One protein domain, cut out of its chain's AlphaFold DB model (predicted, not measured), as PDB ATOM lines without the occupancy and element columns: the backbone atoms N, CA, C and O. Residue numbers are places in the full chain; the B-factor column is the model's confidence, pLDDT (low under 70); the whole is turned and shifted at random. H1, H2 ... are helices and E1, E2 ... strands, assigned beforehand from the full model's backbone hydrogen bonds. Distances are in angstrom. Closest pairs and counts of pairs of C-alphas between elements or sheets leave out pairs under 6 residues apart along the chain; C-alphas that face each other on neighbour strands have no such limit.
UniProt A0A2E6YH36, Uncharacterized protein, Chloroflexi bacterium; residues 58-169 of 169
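AT A GLANCE: This is residues 58 to 169 of the 169 residues of an uncharacterized protein of Chloroflexi bacterium (UniProt A0A2E6YH36). A strongly twisted antiparallel sheet of five strands bends sharply within its longest strand, E2, and four short helices lie along one side of it: H1 over E1, H2 and H4 grazing the sheet, and H3 next to H1. The loop end of the hairpin E2 and E3 points away from H1 and H3, and a long unnamed stretch, residues 133 to 147, joins H2 to H3. The printed part has 112 residues, with five named strands followed by four named helices, E1 E2 E3 E4 E5 H1 H2 H3 H4, and is of the mixed class. The sheet order is E4, E3, E2, E1, E5. The whole is compact, with a radius of gyration of the C-alphas of 13.9 A and spans of 42 by 38 by 22 A.

IN THESE COORDINATES: E2 is residues 73 to 81, 17.7 A long, and bends by 84 degrees at residue 76. E1 is residues 61 to 65, beginning at C-alpha 61 (100.722, 119.525, 113.913). E3 is residues 90 to 95, 14.4 A long, E4 residues 100 to 103 and E5 residues 107 to 110. H1 is residues 113 to 120, H2 residues 124 to 132, H3 residues 148 to 157, 14.3 A long, and H4 residues 160 to 168, ending at C-alpha 168 (94.982, 110.186, 111.471).

HOW THE PARTS SIT: E1 to E4 form a meander, each strand the antiparallel neighbour of the one before. Between E2 and E1, N 64 and O 73 are 2.8 A apart, within hydrogen-bond range. Between E3 and E2, N 92 and O 79 are at 2.8 A; between E4 and E3, N 102 and O 93 at 2.8 A. On the other side of E1, E5 is antiparallel at 152 degrees, with N 63 and O 109 at 2.8 A. The edge strands E4 and E5 are apart. H1 is on the sheet at a height of 10.1 A, over E1, and runs along the strands at 23 degrees on the local plane. H2 and H4 are on the sheet but only graze it. H3 is not on the sheet, but only just, with 4 pairs of C-alphas within 10 A. H1 and H3 touch, the closest C-alphas being those of Ser 120 and Tyr 148, 5.1 A apart, at a steep tilt of 64 degrees, opposite ways. H3 and H4 are close but not clearly touching, Leu 155 and Tyr 161 having the closest C-alphas, 6.8 A apart. In H1, H2, H3 and H4 every O i to N i+4 pair is within hydrogen-bond range.

THE WHOLE: The two C-alphas farthest apart, those of Asp 137 and Glu 169, are 43.4 A apart. The printed part has no cut, and its one long link joins H2 to H3. The mean pLDDT of the printed part is 87.2; residues 83 to 88, 139 to 142 and 168 to 169 are under 70.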
ATOM      1  N   ILE A  58      94.377 124.114 117.764       93.06
ATOM      2  CA  ILE A  58      94.977 123.550 118.985       93.06
ATOM      3  C   ILE A  58      95.096 122.025 118.833       93.06
ATOM      4  O   ILE A  58      94.246 121.367 118.231       93.06
ATOM      5  N   ASP A  59      96.213 121.484 119.312       93.62
ATOM      6  CA  ASP A  59      96.706 120.130 119.069       93.62
ATOM      7  C   ASP A  59      97.052 119.817 117.601       93.62
ATOM      8  O   ASP A  59      97.440 118.697 117.275       93.62
ATOM      9  N   GLY A  60      96.909 120.763 116.679       94.25
ATOM     10  CA  GLY A  60      97.332 120.633 115.290       94.25
ATOM     11  C   GLY A  60      98.849 120.508 115.173       94.25
ATOM     12  O   GLY A  60      99.601 121.108 115.943       94.25
ATOM     13  N   LEU A  61      99.303 119.721 114.198       95.75
ATOM     14  CA  LEU A  61     100.722 119.525 113.913       95.75
ATOM     15  C   LEU A  61     101.181 120.493 112.822       95.75
ATOM     16  O   LEU A  61     100.499 120.680 111.809       95.75
ATOM     17  N   LEU A  62     102.354 121.091 113.010       95.75
ATOM     18  CA  LEU A  62     102.905 122.077 112.086       95.75
ATOM     19  C   LEU A  62     104.414 121.940 111.887       95.75
ATOM     20  O   LEU A  62     105.122 121.281 112.652       95.75
ATOM     21  N   ILE A  63     104.893 122.618 110.847       96.56
ATOM     22  CA  ILE A  63     106.304 122.863 110.564       96.56
ATOM     23  C   ILE A  63     106.557 124.363 110.703       96.56
ATOM     24  O   ILE A  63     105.942 125.163 110.000       96.56
ATOM     25  N   GLY A  64     107.476 124.749 111.583       94.50
ATOM     26  CA  GLY A  64     107.991 126.112 111.689       94.50
ATOM     27  C   GLY A  64     109.370 126.215 111.046       94.50
ATOM     28  O   GLY A  64     110.250 125.404 111.325       94.50
ATOM     29  N   VAL A  65     109.585 127.220 110.198       92.50
ATOM     30  CA  VAL A  65     110.879 127.480 109.550       92.50
ATOM     31  C   VAL A  65     111.514 128.721 110.168       92.50
ATOM     32  O   VAL A  65     111.112 129.838 109.818       92.50
ATOM     33  N   PRO A  66     112.502 128.569 111.072       88.12
ATOM     34  CA  PRO A  66     113.136 129.705 111.720       88.12
ATOM     35  C   PRO A  66     113.733 130.703 110.740       88.12
ATOM     36  O   PRO A  66     114.194 130.361 109.651       88.12
ATOM     37  N   ASN A  67     113.745 131.961 111.166       83.00
ATOM     38  CA  ASN A  67     114.383 133.055 110.441       83.00
ATOM     39  C   ASN A  67     115.899 133.142 110.726       83.00
ATOM     40  O   ASN A  67     116.551 134.107 110.325       83.00
ATOM     41  N   GLU A  68     116.450 132.195 111.487       83.06
ATOM     42  CA  GLU A  68     117.842 132.170 111.948       83.06
ATOM     43  C   GLU A  68     118.475 130.783 111.769       83.06
ATOM     44  O   GLU A  68     117.862 129.873 111.208       83.06
ATOM     45  N   HIS A  69     119.725 130.629 112.216       80.62
ATOM     46  CA  HIS A  69     120.508 129.401 112.085       80.62
ATOM     47  C   HIS A  69     120.085 128.334 113.110       80.62
ATOM     48  O   HIS A  69     120.844 127.970 114.008       80.62
ATOM     49  N   GLU A  70     118.846 127.867 112.986       84.81
ATOM     50  CA  GLU A  70     118.200 126.935 113.909       84.81
ATOM     51  C   GLU A  70     117.589 125.737 113.164       84.81
ATOM     52  O   GLU A  70     117.406 125.746 111.936       84.81
ATOM     53  N   ASN A  71     117.293 124.680 113.925       90.19
ATOM     54  CA  ASN A  71     116.570 123.510 113.437       90.19
ATOM     55  C   ASN A  71     115.172 123.888 112.951       90.19
ATOM     56  O   ASN A  71     114.531 124.775 113.501       90.19
ATOM     57  N   ILE A  72     114.680 123.176 111.937       93.69
ATOM     58  CA  ILE A  72     113.258 123.231 111.589       93.69
ATOM     59  C   ILE A  72     112.470 122.816 112.832       93.69
ATOM     60  O   ILE A  72     112.789 121.802 113.445       93.69
ATOM     61  N   VAL A  73     111.455 123.597 113.187       95.25
ATOM     62  CA  VAL A  73     110.534 123.243 114.262       95.25
ATOM     63  C   VAL A  73     109.508 122.278 113.696       95.25
ATOM     64  O   VAL A  73     108.892 122.562 112.668       95.25
ATOM     65  N   VAL A  74     109.294 121.160 114.377       97.06
ATOM     66  CA  VAL A  74     108.214 120.224 114.058       97.06
ATOM     67  C   VAL A  74     107.450 120.003 115.345       97.06
ATOM     68  O   VAL A  74     107.968 119.413 116.290       97.06
ATOM     69  N   GLY A  75     106.245 120.559 115.410       96.31
ATOM     70  CA  GLY A  75     105.605 120.806 116.691       96.31
ATOM     71  C   GLY A  75     104.101 120.644 116.692       96.31
ATOM     72  O   GLY A  75     103.453 120.664 115.647       96.31
ATOM     73  N   LYS A  76     103.562 120.515 117.904       96.50
ATOM     74  CA  LYS A  76     102.126 120.540 118.179       96.50
ATOM     75  C   LYS A  76     101.725 121.896 118.744       96.50
ATOM     76  O   LYS A  76     102.357 122.370 119.687       96.50
ATOM     77  N   VAL A  77     100.671 122.498 118.203       95.62
ATOM     78  CA  VAL A  77     100.088 123.741 118.724       95.62
ATOM     79  C   VAL A  77      99.484 123.475 120.097       95.62
ATOM     80  O   VAL A  77      98.583 122.655 120.231       95.62
ATOM     81  N   LEU A  78      99.965 124.176 121.120       95.25
ATOM     82  CA  LEU A  78      99.438 124.064 122.482       95.25
ATOM     83  C   LEU A  78      98.381 125.129 122.756       95.25
ATOM     84  O   LEU A  78      97.355 124.859 123.373       95.25
ATOM     85  N   ARG A  79      98.668 126.362 122.338       93.62
ATOM     86  CA  ARG A  79      97.818 127.540 122.529       93.62
ATOM     87  C   ARG A  79      98.294 128.674 121.631       93.62
ATOM     88  O   ARG A  79      99.401 128.611 121.095       93.62
ATOM     89  N   TYR A  80      97.502 129.732 121.537       89.81
ATOM     90  CA  TYR A  80      97.920 130.967 120.884       89.81
ATOM     91  C   TYR A  80      98.137 132.072 121.896       89.81
ATOM     92  O   TYR A  80      97.453 132.156 122.919       89.81
ATOM     93  N   ASP A  81      99.072 132.941 121.556       85.62
ATOM     94  CA  ASP A  81      99.186 134.251 122.147       85.62
ATOM     95  C   ASP A  81      98.677 135.308 121.162       85.62
ATOM     96  O   ASP A  81      99.134 135.408 120.021       85.62
ATOM     97  N   TYR A  82      97.721 136.102 121.635       76.62
ATOM     98  CA  TYR A  82      97.138 137.229 120.913       76.62
ATOM     99  C   TYR A  82      97.711 138.572 121.402       76.62
ATOM    100  O   TYR A  82      97.265 139.630 120.970       76.62
ATOM    101  N   SER A  83      98.685 138.564 122.321       63.69
ATOM    102  CA  SER A  83      99.163 139.758 123.035       63.69
ATOM    103  C   SER A  83     100.155 140.643 122.259       63.69
ATOM    104  O   SER A  83     100.707 141.599 122.807       63.69
ATOM    105  N   GLY A  84     100.353 140.406 120.960       56.56
ATOM    106  CA  GLY A  84     101.218 141.219 120.100       56.56
ATOM    107  C   GLY A  84     100.457 142.207 119.209       56.56
ATOM    108  O   GLY A  84      99.338 141.951 118.794       56.56
ATOM    109  N   ARG A  85     101.116 143.300 118.781       51.34
ATOM    110  CA  ARG A  85     100.653 144.145 117.645       51.34
ATOM    111  C   ARG A  85     100.765 143.439 116.278       51.34
ATOM    112  O   ARG A  85     100.698 144.093 115.239       51.34
ATOM    113  N   SER A  86     101.041 142.137 116.273       56.72
ATOM    114  CA  SER A  86     101.053 141.327 115.059       56.72
ATOM    115  C   SER A  86      99.619 141.136 114.597       56.72
ATOM    116  O   SER A  86      98.748 140.847 115.405       56.72
ATOM    117  N   SER A  87      99.385 141.270 113.294       64.12
ATOM    118  CA  SER A  87      98.073 141.005 112.696       64.12
ATOM    119  C   SER A  87      97.670 139.524 112.711       64.12
ATOM    120  O   SER A  87      96.557 139.211 112.310       64.12
ATOM    121  N   ASP A  88      98.587 138.627 113.086       69.81
ATOM    122  CA  ASP A  88      98.352 137.184 113.186       69.81
ATOM    123  C   ASP A  88      98.633 136.682 114.612       69.81
ATOM    124  O   ASP A  88      99.608 137.156 115.222       69.81
ATOM    125  N   PRO A  89      97.846 135.704 115.115       79.69
ATOM    126  CA  PRO A  89      98.114 135.012 116.370       79.69
ATOM    127  C   PRO A  89      99.471 134.323 116.327       79.69
ATOM    128  O   PRO A  89      99.886 133.787 115.297       79.69
ATOM    129  N   MET A  90     100.157 134.300 117.463       86.25
ATOM    130  CA  MET A  90     101.445 133.625 117.577       86.25
ATOM    131  C   MET A  90     101.240 132.266 118.251       86.25
ATOM    132  O   MET A  90     100.827 132.225 119.414       86.25
ATOM    133  N   PRO A  91     101.485 131.137 117.560       90.75
ATOM    134  CA  PRO A  91     101.313 129.833 118.169       90.75
ATOM    135  C   PRO A  91     102.459 129.542 119.134       90.75
ATOM    136  O   PRO A  91     103.642 129.687 118.814       90.75
ATOM    137  N   ILE A  92     102.078 129.079 120.317       93.88
ATOM    138  CA  ILE A  92     102.969 128.441 121.271       93.88
ATOM    139  C   ILE A  92     102.890 126.944 121.004       93.88
ATOM    140  O   ILE A  92     101.810 126.351 121.067       93.88
ATOM    141  N   VAL A  93     104.029 126.339 120.681       95.88
ATOM    142  CA  VAL A  93     104.104 124.944 120.242       95.88
ATOM    143  C   VAL A  93     105.005 124.130 121.151       95.88
ATOM    144  O   VAL A  93     106.006 124.638 121.645       95.88
ATOM    145  N   TYR A  94     104.698 122.849 121.320       97.44
ATOM    146  CA  TYR A  94     105.685 121.884 121.791       97.44
ATOM    147  C   TYR A  94     106.486 121.392 120.588       97.44
ATOM    148  O   TYR A  94     105.929 120.733 119.710       97.44
ATOM    149  N   ASP A  95     107.769 121.740 120.525       97.06
ATOM    150  CA  ASP A  95     108.678 121.307 119.467       97.06
ATOM    151  C   ASP A  95     109.260 119.929 119.787       97.06
ATOM    152  O   ASP A  95     109.982 119.754 120.770       97.06
ATOM    153  N   TYR A  96     108.988 118.950 118.928       97.12
ATOM    154  CA  TYR A  96     109.495 117.590 119.079       97.12
ATOM    155  C   TYR A  96     110.964 117.461 118.674       97.12
ATOM    156  O   TYR A  96     111.564 116.430 118.968       97.12
ATOM    157  N   VAL A  97     111.575 118.466 118.036       95.00
ATOM    158  CA  VAL A  97     113.013 118.442 117.734       95.00
ATOM    159  C   VAL A  97     113.821 118.824 118.974       95.00
ATOM    160  O   VAL A  97     114.664 118.047 119.421       95.00
ATOM    161  N   SER A  98     113.534 119.981 119.577       93.44
ATOM    162  CA  SER A  98     114.224 120.461 120.785       93.44
ATOM    163  C   SER A  98     113.637 119.950 122.108       93.44
ATOM    164  O   SER A  98     114.291 120.075 123.146       93.44
ATOM    165  N   LYS A  99     112.434 119.358 122.088       95.12
ATOM    166  CA  LYS A  99     111.637 118.949 123.265       95.12
ATOM    167  C   LYS A  99     111.302 120.107 124.203       95.12
ATOM    168  O   LYS A  99     111.327 119.956 125.427       95.12
ATOM    169  N   GLN A 100     111.025 121.274 123.636       95.50
ATOM    170  CA  GLN A 100     110.739 122.487 124.392       95.50
ATOM    171  C   GLN A 100     109.460 123.145 123.902       95.50
ATOM    172  O   GLN A 100     109.055 122.997 122.750       95.50
ATOM    173  N   GLU A 101     108.830 123.894 124.800       96.19
ATOM    174  CA  GLU A 101     107.792 124.827 124.405       96.19
ATOM    175  C   GLU A 101     108.449 126.049 123.754       96.19
ATOM    176  O   GLU A 101     109.304 126.698 124.359       96.19
ATOM    177  N   LEU A 102     108.053 126.350 122.520       92.50
ATOM    178  CA  LEU A 102     108.574 127.460 121.743       92.50
ATOM    179  C   LEU A 102     107.457 128.426 121.379       92.50
ATOM    180  O   LEU A 102     106.358 128.043 120.980       92.50
ATOM    181  N   PHE A 103     107.794 129.705 121.456       90.25
ATOM    182  CA  PHE A 103     106.980 130.782 120.933       90.25
ATOM    183  C   PHE A 103     107.371 131.039 119.473       90.25
ATOM    184  O   PHE A 103     108.493 131.479 119.203       90.25
ATOM    185  N   LEU A 104     106.491 130.737 118.514       87.62
ATOM    186  CA  LEU A 104     106.847 130.813 117.095       87.62
ATOM    187  C   LEU A 104     106.583 132.194 116.496       87.62
ATOM    188  O   LEU A 104     105.461 132.543 116.145       87.62
ATOM    189  N   MET A 105     107.670 132.933 116.272       84.00
ATOM    190  CA  MET A 105     107.704 134.133 115.424       84.00
ATOM    191  C   MET A 105     108.343 133.826 114.063       84.00
ATOM    192  O   MET A 105     109.248 134.521 113.598       84.00
ATOM    193  N   THR A 106     107.936 132.718 113.455       83.81
ATOM    194  CA  THR A 106     108.553 132.168 112.245       83.81
ATOM    195  C   THR A 106     107.488 131.889 111.191       83.81
ATOM    196  O   THR A 106     106.289 131.975 111.457       83.81
ATOM    197  N   LYS A 107     107.902 131.587 109.957       89.38
ATOM    198  CA  LYS A 107     106.961 131.097 108.945       89.38
ATOM    199  C   LYS A 107     106.526 129.680 109.310       89.38
ATOM    200  O   LYS A 107     107.376 128.806 109.467       89.38
ATOM    201  N   ILE A 108     105.218 129.477 109.431       92.25
ATOM    202  CA  ILE A 108     104.609 128.198 109.803       92.25
ATOM    203  C   ILE A 108     103.808 127.611 108.639       92.25
ATOM    204  O   ILE A 108     103.226 128.341 107.835       92.25
ATOM    205  N   TYR A 109     103.775 126.287 108.572       93.75
ATOM    206  CA  TYR A 109     103.066 125.500 107.570       93.75
ATOM    207  C   TYR A 109     102.371 124.328 108.249       93.75
ATOM    208  O   TYR A 109     102.883 123.795 109.234       93.75
ATOM    209  N   VAL A 110     101.214 123.918 107.729       93.50
ATOM    210  CA  VAL A 110     100.569 122.674 108.171       93.50
ATOM    211  C   VAL A 110     101.558 121.532 107.972       93.50
ATOM    212  O   VAL A 110     102.286 121.516 106.972       93.50
ATOM    213  N   PHE A 111     101.622 120.608 108.930       94.81
ATOM    214  CA  PHE A 111     102.556 119.498 108.830       94.81
ATOM    215  C   PHE A 111     102.342 118.710 107.531       94.81
ATOM    216  O   PHE A 111     101.229 118.311 107.189       94.81
ATOM    217  N   ASN A 112     103.438 118.497 106.805       92.88
ATOM    218  CA  ASN A 112     103.482 117.737 105.568       92.88
ATOM    219  C   ASN A 112     104.861 117.073 105.451       92.88
ATOM    220  O   ASN A 112     105.893 117.744 105.533       92.88
ATOM    221  N   GLU A 113     104.881 115.756 105.257       93.31
ATOM    222  CA  GLU A 113     106.124 114.980 105.248       93.31
ATOM    223  C   GLU A 113     107.027 115.309 104.045       93.31
ATOM    224  O   GLU A 113     108.248 115.388 104.187       93.31
ATOM    225  N   GLU A 114     106.451 115.587 102.871       93.44
ATOM    226  CA  GLU A 114     107.215 115.993 101.683       93.44
ATOM    227  C   GLU A 114     107.885 117.356 101.883       93.44
ATOM    228  O   GLU A 114     109.054 117.534 101.524       93.44
ATOM    229  N   LEU A 115     107.177 118.300 102.509       93.62
ATOM    230  CA  LEU A 115     107.717 119.607 102.871       93.62
ATOM    231  C   LEU A 115     108.858 119.463 103.882       93.62
ATOM    232  O   LEU A 115     109.926 120.042 103.675       93.62
ATOM    233  N   LEU A 116     108.671 118.659 104.934       95.00
ATOM    234  CA  LEU A 116     109.727 118.383 105.911       95.00
ATOM    235  C   LEU A 116     110.965 117.796 105.227       95.00
ATOM    236  O   LEU A 116     112.084 118.250 105.475       95.00
ATOM    237  N   LYS A 117     110.772 116.826 104.329       94.56
ATOM    238  CA  LYS A 117     111.850 116.201 103.558       94.56
ATOM    239  C   LYS A 117     112.577 117.190 102.656       94.56
ATOM    240  O   LYS A 117     113.801 117.130 102.563       94.56
ATOM    241  N   GLY A 118     111.850 118.088 101.996       92.94
ATOM    242  CA  GLY A 118     112.434 119.148 101.178       92.94
ATOM    243  C   GLY A 118     113.272 120.113 102.012       92.94
ATOM    244  O   GLY A 118     114.436 120.349 101.699       92.94
ATOM    245  N   LEU A 119     112.709 120.616 103.112       92.19
ATOM    246  CA  LEU A 119     113.367 121.589 103.985       92.19
ATOM    247  C   LEU A 119     114.581 121.008 104.721       92.19
ATOM    248  O   LEU A 119     115.574 121.711 104.892       92.19
ATOM    249  N   SER A 120     114.526 119.738 105.134       91.88
ATOM    250  CA  SER A 120     115.615 119.083 105.881       91.88
ATOM    251  C   SER A 120     116.884 118.898 105.048       91.88
ATOM    252  O   SER A 120     117.957 118.746 105.611       91.88
ATOM    253  N   LYS A 121     116.776 118.936 103.714       89.81
ATOM    254  CA  LYS A 121     117.920 118.859 102.789       89.81
ATOM    255  C   LYS A 121     118.601 120.201 102.544       89.81
ATOM    256  O   LYS A 121     119.652 120.239 101.913       89.81
ATOM    257  N   LEU A 122     117.972 121.293 102.966       88.69
ATOM    258  CA  LEU A 122     118.476 122.643 102.777       88.69
ATOM    259  C   LEU A 122     119.253 123.075 104.016       88.69
ATOM    260  O   LEU A 122     118.825 122.838 105.146       88.69
ATOM    261  N   THR A 123     120.348 123.791 103.811       87.69
ATOM    262  CA  THR A 123     121.022 124.537 104.875       87.69
ATOM    263  C   THR A 123     120.097 125.626 105.440       87.69
ATOM    264  O   THR A 123     119.176 126.086 104.751       87.69
ATOM    265  N   PRO A 124     120.331 126.118 106.671       87.31
ATOM    266  CA  PRO A 124     119.590 127.262 107.207       87.31
ATOM    267  C   PRO A 124     119.581 128.476 106.274       87.31
ATOM    268  O   PRO A 124     118.547 129.125 106.119       87.31
ATOM    269  N   GLN A 125     120.702 128.742 105.595       87.00
ATOM    270  CA  GLN A 125     120.804 129.828 104.623       87.00
ATOM    271  C   GLN A 125     119.875 129.626 103.428       87.00
ATOM    272  O   GLN A 125     119.174 130.554 103.027       87.00
ATOM    273  N   GLU A 126     119.859 128.426 102.851       88.44
ATOM    274  CA  GLU A 126     119.003 128.112 101.709       88.44
ATOM    275  C   GLU A 126     117.525 128.176 102.089       88.44
ATOM    276  O   GLU A 126     116.741 128.771 101.352       88.44
ATOM    277  N   ARG A 127     117.149 127.657 103.269       89.12
ATOM    278  CA  ARG A 127     115.786 127.819 103.804       89.12
ATOM    279  C   ARG A 127     115.429 129.291 103.957       89.12
ATOM    280  O   ARG A 127     114.345 129.700 103.550       89.12
ATOM    281  N   HIS A 128     116.335 130.093 104.511       88.25
ATOM    282  CA  HIS A 128     116.083 131.512 104.704       88.25
ATOM    283  C   HIS A 128     115.871 132.238 103.367       88.25
ATOM    284  O   HIS A 128     114.884 132.951 103.208       88.25
ATOM    285  N   ILE A 129     116.735 132.005 102.377       87.56
ATOM    286  CA  ILE A 129     116.591 132.599 101.040       87.56
ATOM    287  C   ILE A 129     115.274 132.158 100.390       87.56
ATOM    288  O   ILE A 129     114.555 132.999  99.854       87.56
ATOM    289  N   LEU A 130     114.941 130.866 100.459       88.56
ATOM    290  CA  LEU A 130     113.734 130.309  99.847       88.56
ATOM    291  C   LEU A 130     112.447 130.890 100.452       88.56
ATOM    292  O   LEU A 130     111.498 131.168  99.725       88.56
ATOM    293  N   ILE A 131     112.411 131.065 101.773       88.88
ATOM    294  CA  ILE A 131     111.191 131.412 102.515       88.88
ATOM    295  C   ILE A 131     111.059 132.923 102.761       88.88
ATOM    296  O   ILE A 131     109.946 133.450 102.784       88.88
ATOM    297  N   TYR A 132     112.177 133.634 102.924       85.81
ATOM    298  CA  TYR A 132     112.216 135.061 103.266       85.81
ATOM    299  C   TYR A 132     112.766 135.945 102.132       85.81
ATOM    300  O   TYR A 132     112.714 137.172 102.234       85.81
ATOM    301  N   GLY A 133     113.256 135.359 101.034       85.94
ATOM    302  CA  GLY A 133     113.542 136.065  99.779       85.94
ATOM    303  C   GLY A 133     114.815 136.916  99.760       85.94
ATOM    304  O   GLY A 133     115.021 137.680  98.821       85.94
ATOM    305  N   HIS A 134     115.672 136.818 100.775       85.19
ATOM    306  CA  HIS A 134     116.929 137.562 100.840       85.19
ATOM    307  C   HIS A 134     118.023 136.753 101.534       85.19
ATOM    308  O   HIS A 134     117.767 135.703 102.112       85.19
ATOM    309  N   LYS A 135     119.270 137.226 101.442       83.88
ATOM    310  CA  LYS A 135     120.380 136.688 102.232       83.88
ATOM    311  C   LYS A 135     120.444 137.426 103.567       83.88
ATOM    312  O   LYS A 135     120.357 138.651 103.591       83.88
ATOM    313  N   LYS A 136     120.667 136.680 104.642       82.12
ATOM    314  CA  LYS A 136     121.000 137.190 105.972       82.12
ATOM    315  C   LYS A 136     122.281 136.506 106.426       82.12
ATOM    316  O   LYS A 136     122.414 135.303 106.223       82.12
ATOM    317  N   ASP A 137     123.209 137.263 106.994       78.31
ATOM    318  CA  ASP A 137     124.382 136.687 107.645       78.31
ATOM    319  C   ASP A 137     123.979 136.251 109.054       78.31
ATOM    320  O   ASP A 137     123.489 137.051 109.857       78.31
ATOM    321  N   PHE A 138     124.157 134.968 109.356       71.94
ATOM    322  CA  PHE A 138     123.873 134.417 110.675       71.94
ATOM    323  C   PHE A 138     125.150 134.335 111.511       71.94
ATOM    324  O   PHE A 138     126.217 134.003 111.001       71.94
ATOM    325  N   LYS A 139     125.042 134.566 112.824       67.94
ATOM    326  CA  LYS A 139     126.069 134.082 113.756       67.94
ATOM    327  C   LYS A 139     125.894 132.570 113.873       67.94
ATOM    328  O   LYS A 139     124.837 132.131 114.317       67.94
ATOM    329  N   GLU A 140     126.899 131.796 113.471       54.66
ATOM    330  CA  GLU A 140     126.868 130.334 113.573       54.66
ATOM    331  C   GLU A 140     126.573 129.903 115.019       54.66
ATOM    332  O   GLU A 140     127.372 130.118 115.934       54.66
ATOM    333  N   LYS A 141     125.405 129.291 115.232       58.19
ATOM    334  CA  LYS A 141     125.119 128.475 116.413       58.19
ATOM    335  C   LYS A 141     125.165 127.007 115.987       58.19
ATOM    336  O   LYS A 141     124.685 126.653 114.912       58.19
ATOM    337  N   LYS A 142     125.820 126.190 116.816       61.19
ATOM    338  CA  LYS A 142     126.124 124.771 116.571       61.19
ATOM    339  C   LYS A 142     124.875 123.896 116.396       61.19
ATOM    340  O   LYS A 142     123.836 124.181 116.978       61.19
ATOM    341  N   GLU A 143     125.095 122.801 115.659       71.19
ATOM    342  CA  GLU A 143     124.266 121.588 115.507       71.19
ATOM    343  C   GLU A 143     122.845 121.818 114.978       71.19
ATOM    344  O   GLU A 143     121.843 121.675 115.677       71.19
ATOM    345  N   VAL A 144     122.775 122.129 113.681       83.81
ATOM    346  CA  VAL A 144     121.532 122.045 112.913       83.81
ATOM    347  C   VAL A 144     121.468 120.698 112.199       83.81
ATOM    348  O   VAL A 144     122.410 120.319 111.505       83.81
ATOM    349  N   ILE A 145     120.345 120.001 112.335       84.44
ATOM    350  CA  ILE A 145     120.007 118.807 111.569       84.44
ATOM    351  C   ILE A 145     119.826 119.225 110.106       84.44
ATOM    352  O   ILE A 145     118.914 119.985 109.767       84.44
ATOM    353  N   SER A 146     120.727 118.753 109.249       79.50
ATOM    354  CA  SER A 146     120.789 119.089 107.820       79.50
ATOM    355  C   SER A 146     120.571 117.879 106.909       79.50
ATOM    356  O   SER A 146     120.934 117.913 105.734       79.50
ATOM    357  N   ASP A 147     120.019 116.796 107.452       89.50
ATOM    358  CA  ASP A 147     119.617 115.613 106.705       89.50
ATOM    359  C   ASP A 147     118.269 115.083 107.209       89.50
ATOM    360  O   ASP A 147     117.873 115.269 108.364       89.50
ATOM    361  N   TYR A 148     117.525 114.461 106.297       92.81
ATOM    362  CA  TYR A 148     116.154 114.038 106.560       92.81
ATOM    363  C   TYR A 148     116.104 112.831 107.498       92.81
ATOM    364  O   TYR A 148     115.249 112.751 108.373       92.81
ATOM    365  N   GLU A 149     117.032 111.898 107.343       95.12
ATOM    366  CA  GLU A 149     117.081 110.650 108.091       95.12
ATOM    367  C   GLU A 149     117.312 110.906 109.589       95.12
ATOM    368  O   GLU A 149     116.611 110.337 110.432       95.12
ATOM    369  N   THR A 150     118.220 111.823 109.929       94.75
ATOM    370  CA  THR A 150     118.463 112.265 111.308       94.75
ATOM    371  C   THR A 150     117.261 113.011 111.878       94.75
ATOM    372  O   THR A 150     116.889 112.775 113.032       94.75
ATOM    373  N   MET A 151     116.597 113.854 111.078       95.31
ATOM    374  CA  MET A 151     115.363 114.536 111.490       95.31
ATOM    375  C   MET A 151     114.271 113.520 111.849       95.31
ATOM    376  O   MET A 151     113.725 113.551 112.950       95.31
ATOM    377  N   VAL A 152     114.006 112.556 110.964       95.88
ATOM    378  CA  VAL A 152     113.014 111.494 111.192       95.88
ATOM    379  C   VAL A 152     113.362 110.663 112.425       95.88
ATOM    380  O   VAL A 152     112.483 110.379 113.238       95.88
ATOM    381  N   SER A 153     114.630 110.276 112.589       96.38
ATOM    382  CA  SER A 153     115.090 109.523 113.762       96.38
ATOM    383  C   SER A 153     114.820 110.289 115.061       96.38
ATOM    384  O   SER A 153     114.236 109.737 115.995       96.38
ATOM    385  N   THR A 154     115.152 111.582 115.083       95.94
ATOM    386  CA  THR A 154     114.914 112.477 116.226       95.94
ATOM    387  C   THR A 154     113.424 112.561 116.559       95.94
ATOM    388  O   THR A 154     113.023 112.356 117.703       95.94
ATOM    389  N   LEU A 155     112.577 112.776 115.550       96.88
ATOM    390  CA  LEU A 155     111.124 112.867 115.716       96.88
ATOM    391  C   LEU A 155     110.504 111.559 116.223       96.88
ATOM    392  O   LEU A 155     109.623 111.591 117.082       96.88
ATOM    393  N   LYS A 156     110.982 110.403 115.745       96.44
ATOM    394  CA  LYS A 156     110.558 109.086 116.251       96.44
ATOM    395  C   LYS A 156     110.925 108.908 117.718       96.44
ATOM    396  O   LYS A 156     110.061 108.561 118.517       96.44
ATOM    397  N   GLN A 157     112.176 109.186 118.080       97.00
ATOM    398  CA  GLN A 157     112.648 109.081 119.466       97.00
ATOM    399  C   GLN A 157     111.880 110.006 120.413       97.00
ATOM    400  O   GLN A 157     111.635 109.652 121.565       97.00
ATOM    401  N   ASN A 158     111.465 111.170 119.916       97.19
ATOM    402  CA  ASN A 158     110.752 112.164 120.705       97.19
ATOM    403  C   ASN A 158     109.225 111.997 120.682       97.19
ATOM    404  O   ASN A 158     108.531 112.776 121.330       97.19
ATOM    405  N   GLY A 159     108.702 110.967 120.009       95.88
ATOM    406  CA  GLY A 159     107.284 110.597 120.050       95.88
ATOM    407  C   GLY A 159     106.378 111.375 119.095       95.88
ATOM    408  O   GLY A 159     105.163 111.241 119.193       95.88
ATOM    409  N   PHE A 160     106.933 112.144 118.153       96.69
ATOM    410  CA  PHE A 160     106.139 112.892 117.172       96.69
ATOM    411  C   PHE A 160     105.263 111.968 116.317       96.69
ATOM    412  O   PHE A 160     104.088 112.242 116.107       96.69
ATOM    413  N   TYR A 161     105.817 110.847 115.851       94.44
ATOM    414  CA  TYR A 161     105.071 109.921 114.995       94.44
ATOM    415  C   TYR A 161     103.936 109.201 115.734       94.44
ATOM    416  O   TYR A 161     102.912 108.932 115.122       94.44
ATOM    417  N   ASN A 162     104.061 108.988 117.048       93.50
ATOM    418  CA  ASN A 162     102.962 108.449 117.853       93.50
ATOM    419  C   ASN A 162     101.788 109.444 117.913       93.50
ATOM    420  O   ASN A 162     100.632 109.044 117.860       93.50
ATOM    421  N   GLU A 163     102.086 110.744 118.017       91.75
ATOM    422  CA  GLU A 163     101.077 111.810 117.978       91.75
ATOM    423  C   GLU A 163     100.440 111.928 116.584       91.75
ATOM    424  O   GLU A 163      99.231 112.109 116.461       91.75
ATOM    425  N   LEU A 164     101.250 111.804 115.525       91.31
ATOM    426  CA  LEU A 164     100.787 111.853 114.138       91.31
ATOM    427  C   LEU A 164      99.791 110.727 113.826       91.31
ATOM    428  O   LEU A 164      98.780 110.984 113.178       91.31
ATOM    429  N   GLU A 165     100.054 109.508 114.302       89.00
ATOM    430  CA  GLU A 165      99.157 108.358 114.132       89.00
ATOM    431  C   GLU A 165      97.810 108.579 114.835       89.00
ATOM    432  O   GLU A 165      96.766 108.402 114.216       89.00
ATOM    433  N   GLN A 166      97.819 109.085 116.074       84.88
ATOM    434  CA  GLN A 166      96.598 109.382 116.842       84.88
ATOM    435  C   GLN A 166      95.712 110.469 116.213       84.88
ATOM    436  O   GLN A 166      94.543 110.590 116.563       84.88
ATOM    437  N   LYS A 167      96.268 111.295 115.321       74.00
ATOM    438  CA  LYS A 167      95.555 112.360 114.598       74.00
ATOM    439  C   LYS A 167      94.972 111.899 113.259       74.00
ATOM    440  O   LYS A 167      94.165 112.626 112.683       74.00
ATOM    441  N   GLY A 168      95.446 110.769 112.732       60.53
ATOM    442  CA  GLY A 168      94.982 110.186 111.471       60.53
ATOM    443  C   GLY A 168      93.801 109.222 111.622       60.53
ATOM    444  O   GLY A 168      93.220 108.842 110.605       60.53
ATOM    445  N   GLU A 169      93.467 108.845 112.860       43.12
ATOM    446  CA  GLU A 169      92.271 108.085 113.263       43.12
ATOM    447  C   GLU A 169      91.114 109.018 113.658       43.12
ATOM    448  O   GLU A 169      89.952 108.667 113.338       43.12
TER     449      GLU A 169